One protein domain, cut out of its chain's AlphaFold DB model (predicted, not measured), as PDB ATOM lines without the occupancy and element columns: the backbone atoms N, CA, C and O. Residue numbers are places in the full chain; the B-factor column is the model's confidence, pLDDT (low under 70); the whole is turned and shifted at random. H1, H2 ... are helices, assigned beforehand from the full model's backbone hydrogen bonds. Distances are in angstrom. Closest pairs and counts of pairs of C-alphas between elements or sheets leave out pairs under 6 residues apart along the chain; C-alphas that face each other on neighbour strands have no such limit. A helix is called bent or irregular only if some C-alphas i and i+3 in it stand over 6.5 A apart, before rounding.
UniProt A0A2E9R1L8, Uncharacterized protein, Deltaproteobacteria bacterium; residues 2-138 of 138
ATOM      1  N   VAL A   2     248.821 282.746 429.088       59.97
ATOM      2  CA  VAL A   2     249.948 282.567 430.041       59.97
ATOM      3  C   VAL A   2     249.843 283.417 431.325       59.97
ATOM      4  O   VAL A   2     250.148 282.935 432.413       59.97
ATOM      5  N   ARG A   3     249.368 284.670 431.238       61.84
ATOM      6  CA  ARG A   3     249.189 285.548 432.419       61.84
ATOM      7  C   ARG A   3     248.057 285.104 433.354       61.84
ATOM      8  O   ARG A   3     248.177 285.292 434.558       61.84
ATOM      9  N   PHE A   4     246.993 284.506 432.814       61.09
ATOM     10  CA  PHE A   4     245.874 283.983 433.604       61.09
ATOM     11  C   PHE A   4     246.332 282.775 434.427       61.09
ATOM     12  O   PHE A   4     246.161 282.747 435.641       61.09
ATOM     13  N   PHE A   5     247.038 281.840 433.786       61.12
ATOM     14  CA  PHE A   5     247.534 280.634 434.447       61.12
ATOM     15  C   PHE A   5     248.507 280.955 435.589       61.12
ATOM     16  O   PHE A   5     248.348 280.450 436.693       61.12
ATOM     17  N   LYS A   6     249.448 281.888 435.377       69.25
ATOM     18  CA  LYS A   6     250.369 282.343 436.435       69.25
ATOM     19  C   LYS A   6     249.652 282.980 437.630       69.25
ATOM     20  O   LYS A   6     250.129 282.866 438.753       69.25
ATOM     21  N   ARG A   7     248.515 283.643 437.400       73.81
ATOM     22  CA  ARG A   7     247.739 284.316 438.449       73.81
ATOM     23  C   ARG A   7     246.948 283.334 439.317       73.81
ATOM     24  O   ARG A   7     246.803 283.568 440.516       73.81
ATOM     25  N   HIS A   8     246.441 282.260 438.718       85.44
ATOM     26  CA  HIS A   8     245.626 281.255 439.404       85.44
ATOM     27  C   HIS A   8     246.422 280.026 439.856       85.44
ATOM     28  O   HIS A   8     245.883 279.218 440.600       85.44
ATOM     29  N   LEU A   9     247.700 279.903 439.477       87.25
ATOM     30  CA  LEU A   9     248.539 278.746 439.804       87.25
ATOM     31  C   LEU A   9     248.555 278.424 441.304       87.25
ATOM     32  O   LEU A   9     248.366 277.271 441.669       87.25
ATOM     33  N   LEU A  10     248.722 279.432 442.168       86.62
ATOM     34  CA  LEU A  10     248.732 279.232 443.624       86.62
ATOM     35  C   LEU A  10     247.394 278.688 444.143       86.62
ATOM     36  O   LEU A  10     247.391 277.805 444.993       86.62
ATOM     37  N   TRP A  11     246.273 279.145 443.580       91.44
ATOM     38  CA  TRP A  11     244.948 278.622 443.914       91.44
ATOM     39  C   TRP A  11     244.734 277.208 443.387       91.44
ATOM     40  O   TRP A  11     244.167 276.383 444.092       91.44
ATOM     41  N   VAL A  12     245.202 276.903 442.174       90.94
ATOM     42  CA  VAL A  12     245.138 275.540 441.628       90.94
ATOM     43  C   VAL A  12     245.926 274.585 442.522       90.94
ATOM     44  O   VAL A  12     245.386 273.564 442.932       90.94
ATOM     45  N   VAL A  13     247.162 274.943 442.888       90.69
ATOM     46  CA  VAL A  13     247.986 274.156 443.820       90.69
ATOM     47  C   VAL A  13     247.275 274.001 445.163       90.69
ATOM     48  O   VAL A  13     247.164 272.885 445.661       90.69
ATOM     49  N   TYR A  14     246.738 275.091 445.714       92.19
ATOM     50  CA  TYR A  14     245.963 275.071 446.951       92.19
ATOM     51  C   TYR A  14     244.807 274.062 446.886       92.19
ATOM     52  O   TYR A  14     244.747 273.147 447.701       92.19
ATOM     53  N   PHE A  15     243.922 274.175 445.890       94.00
ATOM     54  CA  PHE A  15     242.754 273.301 445.774       94.00
ATOM     55  C   PHE A  15     243.129 271.843 445.528       94.00
ATOM     56  O   PHE A  15     242.482 270.958 446.077       94.00
ATOM     57  N   VAL A  16     244.184 271.578 444.753       93.31
ATOM     58  CA  VAL A  16     244.694 270.213 444.562       93.31
ATOM     59  C   VAL A  16     245.134 269.617 445.898       93.31
ATOM     60  O   VAL A  16     244.732 268.504 446.225       93.31
ATOM     61  N   LEU A  17     245.892 270.360 446.706       92.06
ATOM     62  CA  LEU A  17     246.334 269.889 448.021       92.06
ATOM     63  C   LEU A  17     245.161 269.700 448.989       92.06
ATOM     64  O   LEU A  17     245.117 268.701 449.699       92.06
ATOM     65  N   VAL A  18     244.175 270.600 448.975       92.75
ATOM     66  CA  VAL A  18     242.950 270.450 449.777       92.75
ATOM     67  C   VAL A  18     242.172 269.203 449.376       92.75
ATOM     68  O   VAL A  18     241.770 268.435 450.242       92.75
ATOM     69  N   LEU A  19     241.986 268.955 448.078       93.19
ATOM     70  CA  LEU A  19     241.299 267.757 447.595       93.19
ATOM     71  C   LEU A  19     242.039 266.486 448.012       93.19
ATOM     72  O   LEU A  19     241.415 265.548 448.501       93.19
ATOM     73  N   ILE A  20     243.365 266.475 447.874       91.75
ATOM     74  CA  ILE A  20     244.211 265.371 448.333       91.75
ATOM     75  C   ILE A  20     244.012 265.139 449.838       91.75
ATOM     76  O   ILE A  20     243.761 264.005 450.249       91.75
ATOM     77  N   ALA A  21     244.053 266.200 450.649       90.06
ATOM     78  CA  ALA A  21     243.830 266.115 452.089       90.06
ATOM     79  C   ALA A  21     242.435 265.561 452.417       90.06
ATOM     80  O   ALA A  21     242.325 264.631 453.209       90.06
ATOM     81  N   LEU A  22     241.375 266.066 451.777       90.56
ATOM     82  CA  LEU A  22     239.995 265.621 452.008       90.56
ATOM     83  C   LEU A  22     239.764 264.155 451.612       90.56
ATOM     84  O   LEU A  22     238.995 263.464 452.272       90.56
ATOM     85  N   ILE A  23     240.426 263.665 450.558       89.12
ATOM     86  CA  ILE A  23     240.291 262.275 450.093       89.12
ATOM     87  C   ILE A  23     241.070 261.303 450.988       89.12
ATOM     88  O   ILE A  23     240.580 260.207 451.292       89.12
ATOM     89  N   TRP A  24     242.291 261.673 451.391       84.75
ATOM     90  CA  TRP A  24     243.124 260.818 452.240       84.75
ATOM     91  C   TRP A  24     242.714 260.843 453.705       84.75
ATOM     92  O   TRP A  24     242.925 259.860 454.420       84.75
ATOM     93  N   MET A  25     242.090 261.922 454.159       76.88
ATOM     94  CA  MET A  25     241.666 262.045 455.539       76.88
ATOM     95  C   MET A  25     240.371 261.274 455.799       76.88
ATOM     96  O   MET A  25     239.267 261.790 455.682       76.88
ATOM     97  N   ARG A  26     240.528 260.005 456.182       71.12
ATOM     98  CA  ARG A  26     239.420 259.081 456.489       71.12
ATOM     99  C   ARG A  26     239.217 258.802 457.979       71.12
ATOM    100  O   ARG A  26     238.391 257.968 458.331       71.12
ATOM    101  N   ARG A  27     239.996 259.447 458.856       73.25
ATOM    102  CA  ARG A  27     239.998 259.151 460.300       73.25
ATOM    103  C   ARG A  27     238.780 259.716 461.035       73.25
ATOM    104  O   ARG A  27     238.356 259.127 462.020       73.25
ATOM    105  N   GLU A  28     238.205 260.814 460.545       82.00
ATOM    106  CA  GLU A  28     237.066 261.493 461.168       82.00
ATOM    107  C   GLU A  28     235.990 261.862 460.140       82.00
ATOM    108  O   GLU A  28     236.313 262.153 458.985       82.00
ATOM    109  N   PRO A  29     234.705 261.904 460.541       87.12
ATOM    110  CA  PRO A  29     233.669 262.503 459.711       87.12
ATOM    111  C   PRO A  29     233.995 263.980 459.447       87.12
ATOM    112  O   PRO A  29     234.211 264.744 460.381       87.12
ATOM    113  N   LEU A  30     234.018 264.402 458.181       87.06
ATOM    114  CA  LEU A  30     234.487 265.743 457.797       87.06
ATOM    115  C   LEU A  30     233.631 266.874 458.384       87.06
ATOM    116  O   LEU A  30     234.167 267.846 458.907       87.06
ATOM    117  N   PHE A  31     232.306 266.730 458.329       88.25
ATOM    118  CA  PHE A  31     231.359 267.790 458.699       88.25
ATOM    119  C   PHE A  31     230.569 267.506 459.972       88.25
ATOM    120  O   PHE A  31     229.772 268.337 460.379       88.25
ATOM    121  N   ALA A  32     230.776 266.354 460.606       89.31
ATOM    122  CA  ALA A  32     230.148 266.025 461.878       89.31
ATOM    123  C   ALA A  32     231.232 265.813 462.933       89.31
ATOM    124  O   ALA A  32     232.323 265.335 462.625       89.31
ATOM    125  N   SER A  33     230.935 266.184 464.171       89.75
ATOM    126  CA  SER A  33     231.768 265.870 465.328       89.75
ATOM    127  C   SER A  33     231.071 264.800 466.157       89.75
ATOM    128  O   SER A  33     229.849 264.843 466.318       89.75
ATOM    129  N   ARG A  34     231.836 263.826 466.653       87.94
ATOM    130  CA  ARG A  34     231.361 262.818 467.620       87.94
ATOM    131  C   ARG A  34     232.001 262.992 469.002       87.94
ATOM    132  O   ARG A  34     231.698 262.215 469.903       87.94
ATOM    133  N   GLY A  35     232.899 263.966 469.143       86.38
ATOM    134  CA  GLY A  35     233.637 264.251 470.369       86.38
ATOM    135  C   GLY A  35     232.959 265.287 471.267       86.38
ATOM    136  O   GLY A  35     231.795 265.651 471.089       86.38
ATOM    137  N   ALA A  36     233.717 265.774 472.250       88.06
ATOM    138  CA  ALA A  36     233.299 266.892 473.087       88.06
ATOM    139  C   ALA A  36     233.186 268.188 472.261       88.06
ATOM    140  O   ALA A  36     233.933 268.394 471.307       88.06
ATOM    141  N   TYR A  37     232.267 269.074 472.653       91.62
ATOM    142  CA  TYR A  37     232.019 270.364 471.989       91.62
ATOM    143  C   TYR A  37     231.712 270.266 470.477       91.62
ATOM    144  O   TYR A  37     232.311 270.983 469.674       91.62
ATOM    145  N   PRO A  38     230.720 269.460 470.053       91.62
ATOM    146  CA  PRO A  38     230.481 269.184 468.634       91.62
ATOM    147  C   PRO A  38     230.137 270.431 467.807       91.62
ATOM    148  O   PRO A  38     230.411 270.484 466.608       91.62
ATOM    149  N   PHE A  39     229.575 271.459 468.450       93.56
ATOM    150  CA  PHE A  39     229.266 272.730 467.800       93.56
ATOM    151  C   PHE A  39     230.504 273.479 467.306       93.56
ATOM    152  O   PHE A  39     230.428 274.168 466.288       93.56
ATOM    153  N   GLY A  40     231.651 273.330 467.975       93.50
ATOM    154  CA  GLY A  40     232.857 274.057 467.594       93.50
ATOM    155  C   GLY A  40     233.373 273.655 466.213       93.50
ATOM    156  O   GLY A  40     233.859 274.515 465.484       93.50
ATOM    157  N   LYS A  41     233.160 272.405 465.779       94.44
ATOM    158  CA  LYS A  41     233.528 271.962 464.425       94.44
ATOM    159  C   LYS A  41     232.805 272.756 463.338       94.44
ATOM    160  O   LYS A  41     233.431 273.178 462.368       94.44
ATOM    161  N   TYR A  42     231.507 273.019 463.517       95.38
ATOM    162  CA  TYR A  42     230.735 273.841 462.580       95.38
ATOM    163  C   TYR A  42     231.220 275.290 462.562       95.38
ATOM    164  O   TYR A  42     231.297 275.891 461.494       95.38
ATOM    165  N   VAL A  43     231.597 275.837 463.723       96.25
ATOM    166  CA  VAL A  43     232.161 277.193 463.820       96.25
ATOM    167  C   VAL A  43     233.481 277.284 463.054       96.25
ATOM    168  O   VAL A  43     233.659 278.206 462.260       96.25
ATOM    169  N   VAL A  44     234.384 276.311 463.217       95.94
ATOM    170  CA  VAL A  44     235.661 276.291 462.484       95.94
ATOM    171  C   VAL A  44     235.436 276.156 460.977       95.94
ATOM    172  O   VAL A  44     236.041 276.903 460.206       95.94
ATOM    173  N   TRP A  45     234.519 275.289 460.539       96.44
ATOM    174  CA  TRP A  45     234.146 275.189 459.124       96.44
ATOM    175  C   TRP A  45     233.550 276.487 458.574       96.44
ATOM    176  O   TRP A  45     233.913 276.900 457.474       96.44
ATOM    177  N   ALA A  46     232.680 277.158 459.329       96.94
ATOM    178  CA  ALA A  46     232.107 278.439 458.927       96.94
ATOM    179  C   ALA A  46     233.187 279.523 458.787       96.94
ATOM    180  O   ALA A  46     233.189 280.257 457.799       96.94
ATOM    181  N   MET A  47     234.146 279.583 459.718       97.19
ATOM    182  CA  MET A  47     235.299 280.484 459.619       97.19
ATOM    183  C   MET A  47     236.160 280.166 458.394       97.19
ATOM    184  O   MET A  47     236.512 281.079 457.648       97.19
ATOM    185  N   TYR A  48     236.460 278.885 458.150       96.81
ATOM    186  CA  TYR A  48     237.218 278.455 456.976       96.81
ATOM    187  C   TYR A  48     236.517 278.858 455.674       96.81
ATOM    188  O   TYR A  48     237.126 279.509 454.829       96.81
ATOM    189  N   LEU A  49     235.234 278.523 455.520       96.94
ATOM    190  CA  LEU A  49     234.470 278.819 454.306       96.94
ATOM    191  C   LEU A  49     234.273 280.324 454.106       96.94
ATOM    192  O   LEU A  49     234.413 280.813 452.986       96.94
ATOM    193  N   GLY A  50     234.006 281.070 455.181       97.44
ATOM    194  CA  GLY A  50     233.899 282.527 455.139       97.44
ATOM    195  C   GLY A  50     235.210 283.177 454.703       97.44
ATOM    196  O   GLY A  50     235.225 284.007 453.791       97.44
ATOM    197  N   PHE A  51     236.331 282.750 455.289       96.12
ATOM    198  CA  PHE A  51     237.648 283.276 454.939       96.12
ATOM    199  C   PHE A  51     238.101 282.848 453.535       96.12
ATOM    200  O   PHE A  51     238.687 283.653 452.808       96.12
ATOM    201  N   LEU A  52     237.776 281.623 453.108       96.00
ATOM    202  CA  LEU A  52     237.995 281.139 451.745       96.00
ATOM    203  C   LEU A  52     237.206 281.963 450.729       96.00
ATOM    204  O   LEU A  52     237.789 282.456 449.764       96.00
ATOM    205  N   GLY A  53     235.910 282.167 450.968       96.25
ATOM    206  CA  GLY A  53     235.054 282.979 450.108       96.25
ATOM    207  C   GLY A  53     235.562 284.415 449.989       96.25
ATOM    208  O   GLY A  53     235.687 284.942 448.882       96.25
ATOM    209  N   TYR A  54     235.951 285.024 451.112       95.12
ATOM    210  CA  TYR A  54     236.538 286.363 451.126       95.12
ATOM    211  C   TYR A  54     237.871 286.435 450.359       95.12
ATOM    212  O   TYR A  54     238.085 287.342 449.552       95.12
ATOM    213  N   SER A  55     238.742 285.441 450.540       92.81
ATOM    214  CA  SER A  55     240.031 285.353 449.841       92.81
ATOM    215  C   SER A  55     239.853 285.203 448.325       92.81
ATOM    216  O   SER A  55     240.551 285.860 447.546       92.81
ATOM    217  N   LEU A  56     238.891 284.383 447.890       92.56
ATOM    218  CA  LEU A  56     238.536 284.221 446.478       92.56
ATOM    219  C   LEU A  56     237.919 285.492 445.884       92.56
ATOM    220  O   LEU A  56     238.174 285.800 444.723       92.56
ATOM    221  N   TYR A  57     237.153 286.250 446.670       93.62
ATOM    222  CA  TYR A  57     236.574 287.527 446.250       93.62
ATOM    223  C   TYR A  57     237.629 288.628 446.040       93.62
ATOM    224  O   TYR A  57     237.518 289.411 445.092       93.62
ATOM    225  N   ILE A  58     238.667 288.685 446.883       91.31
ATOM    226  CA  ILE A  58     239.744 289.686 446.773       91.31
ATOM    227  C   ILE A  58     240.740 289.351 445.662       91.31
ATOM    228  O   ILE A  58     241.197 290.252 444.959       91.31
ATOM    229  N   HIS A  59     241.073 288.075 445.464       87.44
ATOM    230  CA  HIS A  59     242.081 287.642 444.485       87.44
ATOM    231  C   HIS A  59     241.945 288.235 443.061       87.44
ATOM    232  O   HIS A  59     242.964 288.629 442.476       87.44
ATOM    233  N   PRO A  60     240.743 288.351 442.456       87.00
ATOM    234  CA  PRO A  60     240.583 288.989 441.152       87.00
ATOM    235  C   PRO A  60     240.737 290.519 441.192       87.00
ATOM    236  O   PRO A  60     241.041 291.116 440.156       87.00
ATOM    237  N   LYS A  61     240.584 291.153 442.359       89.38
ATOM    238  CA  LYS A  61     240.627 292.612 442.536       89.38
ATOM    239  C   LYS A  61     242.032 293.131 442.810       89.38
ATOM    240  O   LYS A  61     242.404 294.177 442.286       89.38
ATOM    241  N   GLU A  62     242.833 292.377 443.557       86.75
ATOM    242  CA  GLU A  62     244.177 292.793 443.954       86.75
ATOM    243  C   GLU A  62     245.251 291.758 443.627       86.75
ATOM    244  O   GLU A  62     245.021 290.549 443.609       86.75
ATOM    245  N   ASN A  63     246.467 292.241 443.364       85.50
ATOM    246  CA  ASN A  63     247.633 291.383 443.203       85.50
ATOM    247  C   ASN A  63     248.459 291.417 444.487       85.50
ATOM    248  O   ASN A  63     249.144 292.404 444.747       85.50
ATOM    249  N   PHE A  64     248.433 290.309 445.229       83.81
ATOM    250  CA  PHE A  64     249.134 290.150 446.502       83.81
ATOM    251  C   PHE A  64     250.596 290.616 446.445       83.81
ATOM    252  O   PHE A  64     250.992 291.481 447.218       83.81
ATOM    253  N   PHE A  65     251.389 290.121 445.489       85.88
ATOM    254  CA  PHE A  65     252.813 290.466 445.390       85.88
ATOM    255  C   PHE A  65     253.041 291.951 445.112       85.88
ATOM    256  O   PHE A  65     253.993 292.543 445.623       85.88
ATOM    257  N   ARG A  66     252.165 292.567 444.308       88.06
ATOM    258  CA  ARG A  66     252.235 294.005 444.039       88.06
ATOM    259  C   ARG A  66     251.926 294.803 445.303       88.06
ATOM    260  O   ARG A  66     252.703 295.690 445.635       88.06
ATOM    261  N   THR A  67     250.846 294.463 446.005       89.75
ATOM    262  CA  THR A  67     250.440 295.138 447.243       89.75
ATOM    263  C   THR A  67     251.510 294.987 448.322       89.75
ATOM    264  O   THR A  67     251.948 295.994 448.873       89.75
ATOM    265  N   VAL A  68     252.026 293.771 448.544       88.81
ATOM    266  CA  VAL A  68     253.122 293.504 449.490       88.81
ATOM    267  C   VAL A  68     254.344 294.355 449.163       88.81
ATOM    268  O   VAL A  68     254.867 295.007 450.054       88.81
ATOM    269  N   LYS A  69     254.776 294.427 447.896       91.56
ATOM    270  CA  LYS A  69     255.924 295.264 447.508       91.56
ATOM    271  C   LYS A  69     255.708 296.746 447.841       91.56
ATOM    272  O   LYS A  69     256.660 297.420 448.218       91.56
ATOM    273  N   THR A  70     254.479 297.242 447.706       94.06
ATOM    274  CA  THR A  70     254.126 298.630 448.031       94.06
ATOM    275  C   THR A  70     254.157 298.901 449.535       94.06
ATOM    276  O   THR A  70     254.632 299.957 449.936       94.06
ATOM    277  N   ILE A  71     253.688 297.965 450.365       94.69
ATOM    278  CA  ILE A  71     253.571 298.171 451.821       94.69
ATOM    279  C   ILE A  71     254.761 297.629 452.631       94.69
ATOM    280  O   ILE A  71     254.928 297.990 453.792       94.69
ATOM    281  N   TYR A  72     255.628 296.816 452.024       94.31
ATOM    282  CA  TYR A  72     256.823 296.254 452.660       94.31
ATOM    283  C   TYR A  72     257.761 297.284 453.319       94.31
ATOM    284  O   TYR A  72     258.316 296.970 454.374       94.31
ATOM    285  N   PRO A  73     257.952 298.505 452.775       96.75
ATOM    286  CA  PRO A  73     258.794 299.512 453.422       96.75
ATOM    287  C   PRO A  73     258.297 299.960 454.807       96.75
ATOM    288  O   PRO A  73     259.095 300.457 455.601       96.75
ATOM    289  N   TYR A  74     257.012 299.780 455.132       97.38
ATOM    290  CA  TYR A  74     256.466 300.175 456.429       97.38
ATOM    291  C   TYR A  74     256.872 299.178 457.524       97.38
ATOM    292  O   TYR A  74     256.534 297.996 457.471       97.38
ATOM    293  N   LEU A  75     257.559 299.667 458.563       96.38
ATOM    294  CA  LEU A  75     258.060 298.834 459.668       96.38
ATOM    295  C   LEU A  75     256.947 298.059 460.382       96.38
ATOM    296  O   LEU A  75     257.121 296.880 460.677       96.38
ATOM    297  N   TRP A  76     255.782 298.684 460.571       96.25
ATOM    298  CA  TRP A  76     254.612 298.019 461.142       96.25
ATOM    299  C   TRP A  76     254.165 296.812 460.321       96.25
ATOM    300  O   TRP A  76     253.914 295.751 460.882       96.25
ATOM    301  N   PHE A  77     254.138 296.923 458.991       95.19
ATOM    302  CA  PHE A  77     253.791 295.786 458.140       95.19
ATOM    303  C   PHE A  77     254.822 294.654 458.252       95.19
ATOM    304  O   PHE A  77     254.452 293.479 458.283       95.19
ATOM    305  N   ARG A  78     256.115 294.989 458.368       94.50
ATOM    306  CA  ARG A  78     257.185 293.998 458.572       94.50
ATOM    307  C   ARG A  78     257.031 293.266 459.906       94.50
ATOM    308  O   ARG A  78     257.172 292.047 459.929       94.50
ATOM    309  N   GLN A  79     256.698 293.982 460.982       96.38
ATOM    310  CA  GLN A  79     256.431 293.386 462.292       96.38
ATOM    311  C   GLN A  79     255.193 292.483 462.267       96.38
ATOM    312  O   GLN A  79     255.282 291.345 462.709       96.38
ATOM    313  N   ILE A  80     254.075 292.949 461.697       94.00
ATOM    314  CA  ILE A  80     252.841 292.153 461.553       94.00
ATOM    315  C   ILE A  80     253.107 290.884 460.736       94.00
ATOM    316  O   ILE A  80     252.625 289.806 461.073       94.00
ATOM    317  N   SER A  81     253.908 290.991 459.675       91.56
ATOM    318  CA  SER A  81     254.312 289.829 458.886       91.56
ATOM    319  C   SER A  81     255.157 288.861 459.718       91.56
ATOM    320  O   SER A  81     254.892 287.667 459.708       91.56
ATOM    321  N   ALA A  82     256.149 289.347 460.467       93.44
ATOM    322  CA  ALA A  82     256.968 288.490 461.325       93.44
ATOM    323  C   ALA A  82     256.127 287.767 462.391       93.44
ATOM    324  O   ALA A  82     256.270 286.559 462.554       93.44
ATOM    325  N   ASP A  83     255.214 288.482 463.049       93.50
ATOM    326  CA  ASP A  83     254.288 287.928 464.040       93.50
ATOM    327  C   ASP A  83     253.392 286.833 463.438       93.50
ATOM    328  O   ASP A  83     253.322 285.716 463.952       93.50
ATOM    329  N   LEU A  84     252.813 287.092 462.258       91.75
ATOM    330  CA  LEU A  84     252.018 286.109 461.521       91.75
ATOM    331  C   LEU A  84     252.810 284.826 461.228       91.75
ATOM    332  O   LEU A  84     252.294 283.721 461.402       91.75
ATOM    333  N   TYR A  85     254.063 284.952 460.781       91.62
ATOM    334  CA  TYR A  85     254.895 283.791 460.461       91.62
ATOM    335  C   TYR A  85     255.405 283.060 461.710       91.62
ATOM    336  O   TYR A  85     255.549 281.841 461.668       91.62
ATOM    337  N   LEU A  86     255.609 283.749 462.837       92.38
ATOM    338  CA  LEU A  86     255.866 283.092 464.123       92.38
ATOM    339  C   LEU A  86     254.654 282.260 464.566       92.38
ATOM    340  O   LEU A  86     254.806 281.085 464.906       92.38
ATOM    341  N   GLY A  87     253.444 282.819 464.470       90.56
ATOM    342  CA  GLY A  87     252.200 282.083 464.724       90.56
ATOM    343  C   GLY A  87     252.012 280.880 463.792       90.56
ATOM    344  O   GLY A  87     251.545 279.816 464.209       90.56
ATOM    345  N   LEU A  88     252.438 281.006 462.534       90.38
ATOM    346  CA  LEU A  88     252.433 279.917 461.559       90.38
ATOM    347  C   LEU A  88     253.410 278.799 461.925       90.38
ATOM    348  O   LEU A  88     253.046 277.630 461.821       90.38
ATOM    349  N   VAL A  89     254.620 279.131 462.383       91.00
ATOM    350  CA  VAL A  89     255.592 278.137 462.869       91.00
ATOM    351  C   VAL A  89     255.016 277.363 464.051       91.00
ATOM    352  O   VAL A  89     255.080 276.135 464.057       91.00
ATOM    353  N   LEU A  90     254.385 278.051 465.006       90.00
ATOM    354  CA  LEU A  90     253.709 277.402 466.135       90.00
ATOM    355  C   LEU A  90     252.573 276.485 465.667       90.00
ATOM    356  O   LEU A  90     252.479 275.338 466.100       90.00
ATOM    357  N   SER A  91     251.745 276.954 464.733       90.25
ATOM    358  CA  SER A  91     250.657 276.152 464.163       90.25
ATOM    359  C   SER A  91     251.187 274.903 463.453       90.25
ATOM    360  O   SER A  91     250.648 273.812 463.614       90.25
ATOM    361  N   MET A  92     252.283 275.034 462.705       90.19
ATOM    362  CA  MET A  92     252.932 273.915 462.023       90.19
ATOM    363  C   MET A  92     253.594 272.935 462.987       90.19
ATOM    364  O   MET A  92     253.585 271.727 462.745       90.19
ATOM    365  N   PHE A  93     254.106 273.418 464.114       90.06
ATOM    366  CA  PHE A  93     254.584 272.555 465.182       90.06
ATOM    367  C   PHE A  93     253.447 271.706 465.774       90.06
ATOM    368  O   PHE A  93     253.629 270.506 465.970       90.06
ATOM    369  N   ILE A  94     252.247 272.272 465.954       89.44
ATOM    370  CA  ILE A  94     251.057 271.510 466.382       89.44
ATOM    371  C   ILE A  94     250.705 270.420 465.364       89.44
ATOM    372  O   ILE A  94     250.457 269.283 465.760       89.44
ATOM    373  N   VAL A  95     250.732 270.731 464.063       89.50
ATOM    374  CA  VAL A  95     250.515 269.733 462.997       89.50
ATOM    375  C   VAL A  95     251.522 268.589 463.119       89.50
ATOM    376  O   VAL A  95     251.140 267.422 463.095       89.50
ATOM    377  N   TYR A  96     252.807 268.905 463.298       91.00
ATOM    378  CA  TYR A  96     253.846 267.892 463.471       91.00
ATOM    379  C   TYR A  96     253.601 267.007 464.701       91.00
ATOM    380  O   TYR A  96     253.704 265.784 464.602       91.00
ATOM    381  N   LEU A  97     253.225 267.598 465.840       88.69
ATOM    382  CA  LEU A  97     252.909 266.856 467.066       88.69
ATOM    383  C   LEU A  97     251.638 266.002 466.940       88.69
ATOM    384  O   LEU A  97     251.551 264.926 467.539       88.69
ATOM    385  N   ASN A  98     250.641 266.465 466.183       88.88
ATOM    386  CA  ASN A  98     249.413 265.706 465.983       88.88
ATOM    387  C   ASN A  98     249.633 264.524 465.028       88.88
ATOM    388  O   ASN A  98     249.248 263.400 465.350       88.88
ATOM    389  N   GLU A  99     250.306 264.754 463.900       86.94
ATOM    390  CA  GLU A  99     250.516 263.734 462.867       86.94
ATOM    391  C   GLU A  99     251.684 262.794 463.152       86.94
ATOM    392  O   GLU A  99     251.725 261.689 462.611       86.94
ATOM    393  N   SER A 100     252.659 263.211 463.969       86.62
ATOM    394  CA  SER A 100     253.920 262.491 464.221       86.62
ATOM    395  C   SER A 100     254.695 262.111 462.942       86.62
ATOM    396  O   SER A 100     255.499 261.183 462.939       86.62
ATOM    397  N   SER A 101     254.458 262.828 461.836       87.12
ATOM    398  CA  SER A 101     255.025 262.535 460.515       87.12
ATOM    399  C   SER A 101     255.583 263.787 459.852       87.12
ATOM    400  O   SER A 101     254.853 264.734 459.545       87.12
ATOM    401  N   ILE A 102     256.887 263.763 459.561       86.94
ATOM    402  CA  ILE A 102     257.579 264.865 458.880       86.94
ATOM    403  C   ILE A 102     257.048 265.093 457.459       86.94
ATOM    404  O   ILE A 102     256.975 266.227 456.997       86.94
ATOM    405  N   TRP A 103     256.613 264.036 456.770       87.88
ATOM    406  CA  TRP A 103     256.085 264.139 455.408       87.88
ATOM    407  C   TRP A 103     254.732 264.843 455.370       87.88
ATOM    408  O   TRP A 103     254.499 265.682 454.501       87.88
ATOM    409  N   VAL A 104     253.863 264.546 456.339       86.19
ATOM    410  CA  VAL A 104     252.568 265.226 456.465       86.19
ATOM    411  C   VAL A 104     252.793 266.688 456.854       86.19
ATOM    412  O   VAL A 104     252.212 267.578 456.244       86.19
ATOM    413  N   PHE A 105     253.723 266.964 457.771       87.50
ATOM    414  CA  PHE A 105     254.142 268.330 458.094       87.50
ATOM    415  C   PHE A 105     254.623 269.119 456.862       87.50
ATOM    416  O   PHE A 105     254.174 270.244 456.638       87.50
ATOM    417  N   LEU A 106     255.495 268.535 456.030       89.19
ATOM    418  CA  LEU A 106     255.997 269.188 454.816       89.19
ATOM    419  C   LEU A 106     254.879 269.441 453.798       89.19
ATOM    420  O   LEU A 106     254.841 270.506 453.176       89.19
ATOM    421  N   PHE A 107     253.946 268.495 453.664       88.94
ATOM    422  CA  PHE A 107     252.754 268.654 452.837       88.94
ATOM    423  C   PHE A 107     251.916 269.861 453.279       88.94
ATOM    424  O   PHE A 107     251.520 270.670 452.441       88.94
ATOM    425  N   TRP A 108     251.702 270.031 454.588       88.19
ATOM    426  CA  TRP A 108     250.977 271.182 455.130       88.19
ATOM    427  C   TRP A 108     251.770 272.489 455.029       88.19
ATOM    428  O   TRP A 108     251.168 273.528 454.772       88.19
ATOM    429  N   CYS A 109     253.099 272.476 455.148       87.62
ATOM    430  CA  CYS A 109     253.926 273.684 455.030       87.62
ATOM    431  C   CYS A 109     253.784 274.382 453.669       87.62
ATOM    432  O   CYS A 109     253.684 275.609 453.605       87.62
ATOM    433  N   LEU A 110     253.758 273.611 452.582       86.62
ATOM    434  CA  LEU A 110     253.864 274.127 451.215       86.62
ATOM    435  C   LEU A 110     252.776 275.162 450.836       86.62
ATOM    436  O   LEU A 110     253.126 276.263 450.408       86.62
ATOM    437  N   PRO A 111     251.473 274.890 451.024       85.88
ATOM    438  CA  PRO A 111     250.420 275.878 450.781       85.88
ATOM    439  C   PRO A 111     250.316 276.927 451.895       85.88
ATOM    440  O   PRO A 111     249.853 278.040 451.647       85.88
ATOM    441  N   THR A 112     250.763 276.609 453.109       88.00
ATOM    442  CA  THR A 112     250.623 277.484 454.282       88.00
ATOM    443  C   THR A 112     251.501 278.727 454.184       88.00
ATOM    444  O   THR A 112     251.086 279.790 454.629       88.00
ATOM    445  N   ILE A 113     252.648 278.657 453.502       87.00
ATOM    446  CA  ILE A 113     253.479 279.843 453.228       87.00
ATOM    447  C   ILE A 113     252.671 280.945 452.519       87.00
ATOM    448  O   ILE A 113     252.854 282.126 452.790       87.00
ATOM    449  N   PHE A 114     251.744 280.575 451.631       85.50
ATOM    450  CA  PHE A 114     250.940 281.539 450.875       85.50
ATOM    451  C   PHE A 114     249.544 281.755 451.459       85.50
ATOM    452  O   PHE A 114     248.982 282.841 451.326       85.50
ATOM    453  N   TYR A 115     248.986 280.736 452.110       90.00
ATOM    454  CA  TYR A 115     247.608 280.707 452.595       90.00
ATOM    455  C   TYR A 115     247.546 280.380 454.088       90.00
ATOM    456  O   TYR A 115     246.725 279.567 454.507       90.00
ATOM    457  N   ALA A 116     248.410 281.027 454.877       88.56
ATOM    458  CA  ALA A 116     248.639 280.797 456.304       88.56
ATOM    459  C   ALA A 116     247.383 280.414 457.095       88.56
ATOM    460  O   ALA A 116     247.158 279.242 457.394       88.56
ATOM    461  N   ASN A 117     246.524 281.402 457.347       91.62
ATOM    462  CA  ASN A 117     245.310 281.234 458.144       91.62
ATOM    463  C   ASN A 117     244.320 280.242 457.525       91.62
ATOM    464  O   ASN A 117     243.518 279.623 458.211       91.62
ATOM    465  N   LEU A 118     244.348 280.104 456.207       93.31
ATOM    466  CA  LEU A 118     243.370 279.326 455.471       93.31
ATOM    467  C   LEU A 118     243.732 277.828 455.492       93.31
ATOM    468  O   LEU A 118     242.838 276.990 455.579       93.31
ATOM    469  N   MET A 119     245.025 277.485 455.517       92.94
ATOM    470  CA  MET A 119     245.489 276.118 455.776       92.94
ATOM    471  C   MET A 119     245.385 275.732 457.251       92.94
ATOM    472  O   MET A 119     244.991 274.604 457.537       92.94
ATOM    473  N   THR A 120     245.684 276.638 458.187       92.12
ATOM    474  CA  THR A 120     245.528 276.337 459.620       92.12
ATOM    475  C   THR A 120     244.062 276.100 459.980       92.12
ATOM    476  O   THR A 120     243.755 275.106 460.633       92.12
ATOM    477  N   LEU A 121     243.139 276.932 459.480       94.69
ATOM    478  CA  LEU A 121     241.699 276.721 459.660       94.69
ATOM    479  C   LEU A 121     241.229 275.394 459.057       94.69
ATOM    480  O   LEU A 121     240.475 274.674 459.709       94.69
ATOM    481  N   LEU A 122     241.690 275.044 457.851       94.69
ATOM    482  CA  LEU A 122     241.362 273.756 457.235       94.69
ATOM    483  C   LEU A 122     241.870 272.585 458.084       94.69
ATOM    484  O   LEU A 122     241.121 271.644 458.336       94.69
ATOM    485  N   TYR A 123     243.119 272.652 458.552       93.38
ATOM    486  CA  TYR A 123     243.704 271.612 459.391       93.38
ATOM    487  C   TYR A 123     242.881 271.387 460.661       93.38
ATOM    488  O   TYR A 123     242.513 270.249 460.959       93.38
ATOM    489  N   VAL A 124     242.543 272.472 461.366       93.69
ATOM    490  CA  VAL A 124     241.733 272.420 462.590       93.69
ATOM    491  C   VAL A 124     240.324 271.905 462.298       93.69
ATOM    492  O   VAL A 124     239.814 271.099 463.067       93.69
ATOM    493  N   ALA A 125     239.698 272.315 461.190       94.56
ATOM    494  CA  ALA A 125     238.367 271.837 460.813       94.56
ATOM    495  C   ALA A 125     238.352 270.319 460.579       94.56
ATOM    496  O   ALA A 125     237.421 269.623 460.991       94.56
ATOM    497  N   MET A 126     239.399 269.810 459.930       93.75
ATOM    498  CA  MET A 126     239.522 268.398 459.602       93.75
ATOM    499  C   MET A 126     239.870 267.541 460.829       93.75
ATOM    500  O   MET A 126     239.307 266.460 460.966       93.75
ATOM    501  N   HIS A 127     240.753 268.014 461.716       92.94
ATOM    502  CA  HIS A 127     241.245 267.277 462.896       92.94
ATOM    503  C   HIS A 127     240.560 267.706 464.201       92.94
ATOM    504  O   HIS A 127     241.129 267.546 465.282       92.94
ATOM    505  N   TYR A 128     239.373 268.310 464.117       93.75
ATOM    506  CA  TYR A 128     238.735 268.956 465.261       93.75
ATOM    507  C   TYR A 128     238.562 268.003 466.450       93.75
ATOM    508  O   TYR A 128     238.949 268.354 467.565       93.75
ATOM    509  N   ASP A 129     238.038 266.791 466.226       92.00
ATOM    510  CA  ASP A 129     237.731 265.878 467.331       92.00
ATOM    511  C   ASP A 129     239.029 265.376 467.984       92.00
ATOM    512  O   ASP A 129     239.127 265.357 469.209       92.00
ATOM    513  N   GLN A 130     240.054 265.049 467.187       91.19
ATOM    514  CA  GLN A 130     241.399 264.713 467.669       91.19
ATOM    515  C   GLN A 130     242.033 265.823 468.511       91.19
ATOM    516  O   GLN A 130     242.575 265.544 469.581       91.19
ATOM    517  N   LEU A 131     241.984 267.072 468.040       91.75
ATOM    518  CA  LEU A 131     242.588 268.204 468.743       91.75
ATOM    519  C   LEU A 131     241.896 268.449 470.086       91.75
ATOM    520  O   LEU A 131     242.569 268.584 471.106       91.75
ATOM    521  N   ILE A 132     240.560 268.443 470.104       92.62
ATOM    522  CA  ILE A 132     239.785 268.598 471.339       92.62
ATOM    523  C   ILE A 132     240.024 267.425 472.292       92.62
ATOM    524  O   ILE A 132     240.232 267.646 473.482       92.62
ATOM    525  N   ALA A 133     240.050 266.187 471.791       91.19
ATOM    526  CA  ALA A 133     240.326 265.018 472.620       91.19
ATOM    527  C   ALA A 133     241.699 265.119 473.299       91.19
ATOM    528  O   ALA A 133     241.799 264.859 474.495       91.19
ATOM    529  N   ARG A 134     242.737 265.562 472.574       89.38
ATOM    530  CA  ARG A 134     244.078 265.771 473.145       89.38
ATOM    531  C   ARG A 134     244.098 266.853 474.223       89.38
ATOM    532  O   ARG A 134     244.723 266.644 475.255       89.38
ATOM    533  N   LEU A 135     243.392 267.963 474.003       88.38
ATOM    534  CA  LEU A 135     243.285 269.065 474.970       88.38
ATOM    535  C   LEU A 135     242.530 268.684 476.250       88.38
ATOM    536  O   LEU A 135     242.770 269.282 477.290       88.38
ATOM    537  N   LEU A 136     241.600 267.731 476.174       88.69
ATOM    538  CA  LEU A 136     240.831 267.256 477.329       88.69
ATOM    539  C   LEU A 136     241.464 266.040 478.015       88.69
ATOM    540  O   LEU A 136     241.077 265.700 479.128       88.69
ATOM    541  N   SER A 137     242.394 265.357 477.341       78.19
ATOM    542  CA  SER A 137     243.140 264.216 477.890       78.19
ATOM    543  C   SER A 137     244.336 264.611 478.765       78.19
ATOM    544  O   SER A 137     245.016 263.731 479.291       78.19
ATOM    545  N   THR A 138     244.596 265.914 478.898       54.03
ATOM    546  CA  THR A 138     245.508 266.527 479.876       54.03
ATOM    547  C   THR A 138     244.730 267.022 481.079       54.03
ATOM    548  O   THR A 138     245.195 266.777 482.211       54.03
TER     549      THR A 138
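What this domain is: This is residues 2 to 138 of the 138 residues of an uncharacterized protein of Deltaproteobacteria bacterium (UniProt A0A2E9R1L8). A bent helix, H5, folds back on itself in the middle, and three long helices pack round it, H1 and H4 on its arm H5a and H2 on its arm H5b. Short H3 lies at one end of this body and short H6 crosses the other end. The printed part has 137 residues with six named helices, H1 to H6 in chain order, and no named strand: all helix. It is compact, with a radius of gyration of the C-alphas of 16.4 A and spans of 47 by 33 by 29 A.

How they stand to each other: H1, residues 2 to 24, touches H5a, residues 102 to 114, with residues 10 to 17 alone; the closest C-alphas, of Tyr 14 and Pro 111, are 5.9 A apart. H5 was assigned as one helix by its hydrogen bonds, but is bent, C-alphas 114 and 117 being 9.2 A apart; H5a and H5b, residues 117 to 126, run opposite ways at a steep tilt of 41 degrees. H2, residues 38 to 58, touches H5b, closest at the C-alphas of Val 44 and Ala 125, 5.5 A. H3, residues 64 to 71, touches no helix. H4, residues 75 to 99, forms a hairpin with H5a, closest at the C-alphas of Tyr 96 and Phe 105, 5.4 A; H1, H4, H5a and H5b make a bundle, a group of helices side by side. H6, residues 128 to 136, is about perpendicular to H5b, at 82 degrees. Every O i to N i+4 pair is within hydrogen-bond range in H3, H4, H5b and H6, against 17 of 19 in H1, 16 of 17 in H2 and 6 of 9 in H5a.

Where its parts are: H1, 31.8 A long, begins at C-alpha 2 (249.948, 282.567, 430.041) and is irregular, with C-alphas 7 and 10 7.3 A apart. H2 measures 31.4 A and H4 36.0 A. H6 ends at C-alpha 136 (240.831, 267.256, 477.329).

The domain as a whole: The C-alphas farthest apart, of Val 2 and Thr 138, are 52.5 A apart. The printed part has no cut; the link from H1 to H2 is long. Residues 2 to 6 and 138 have pLDDT under 70.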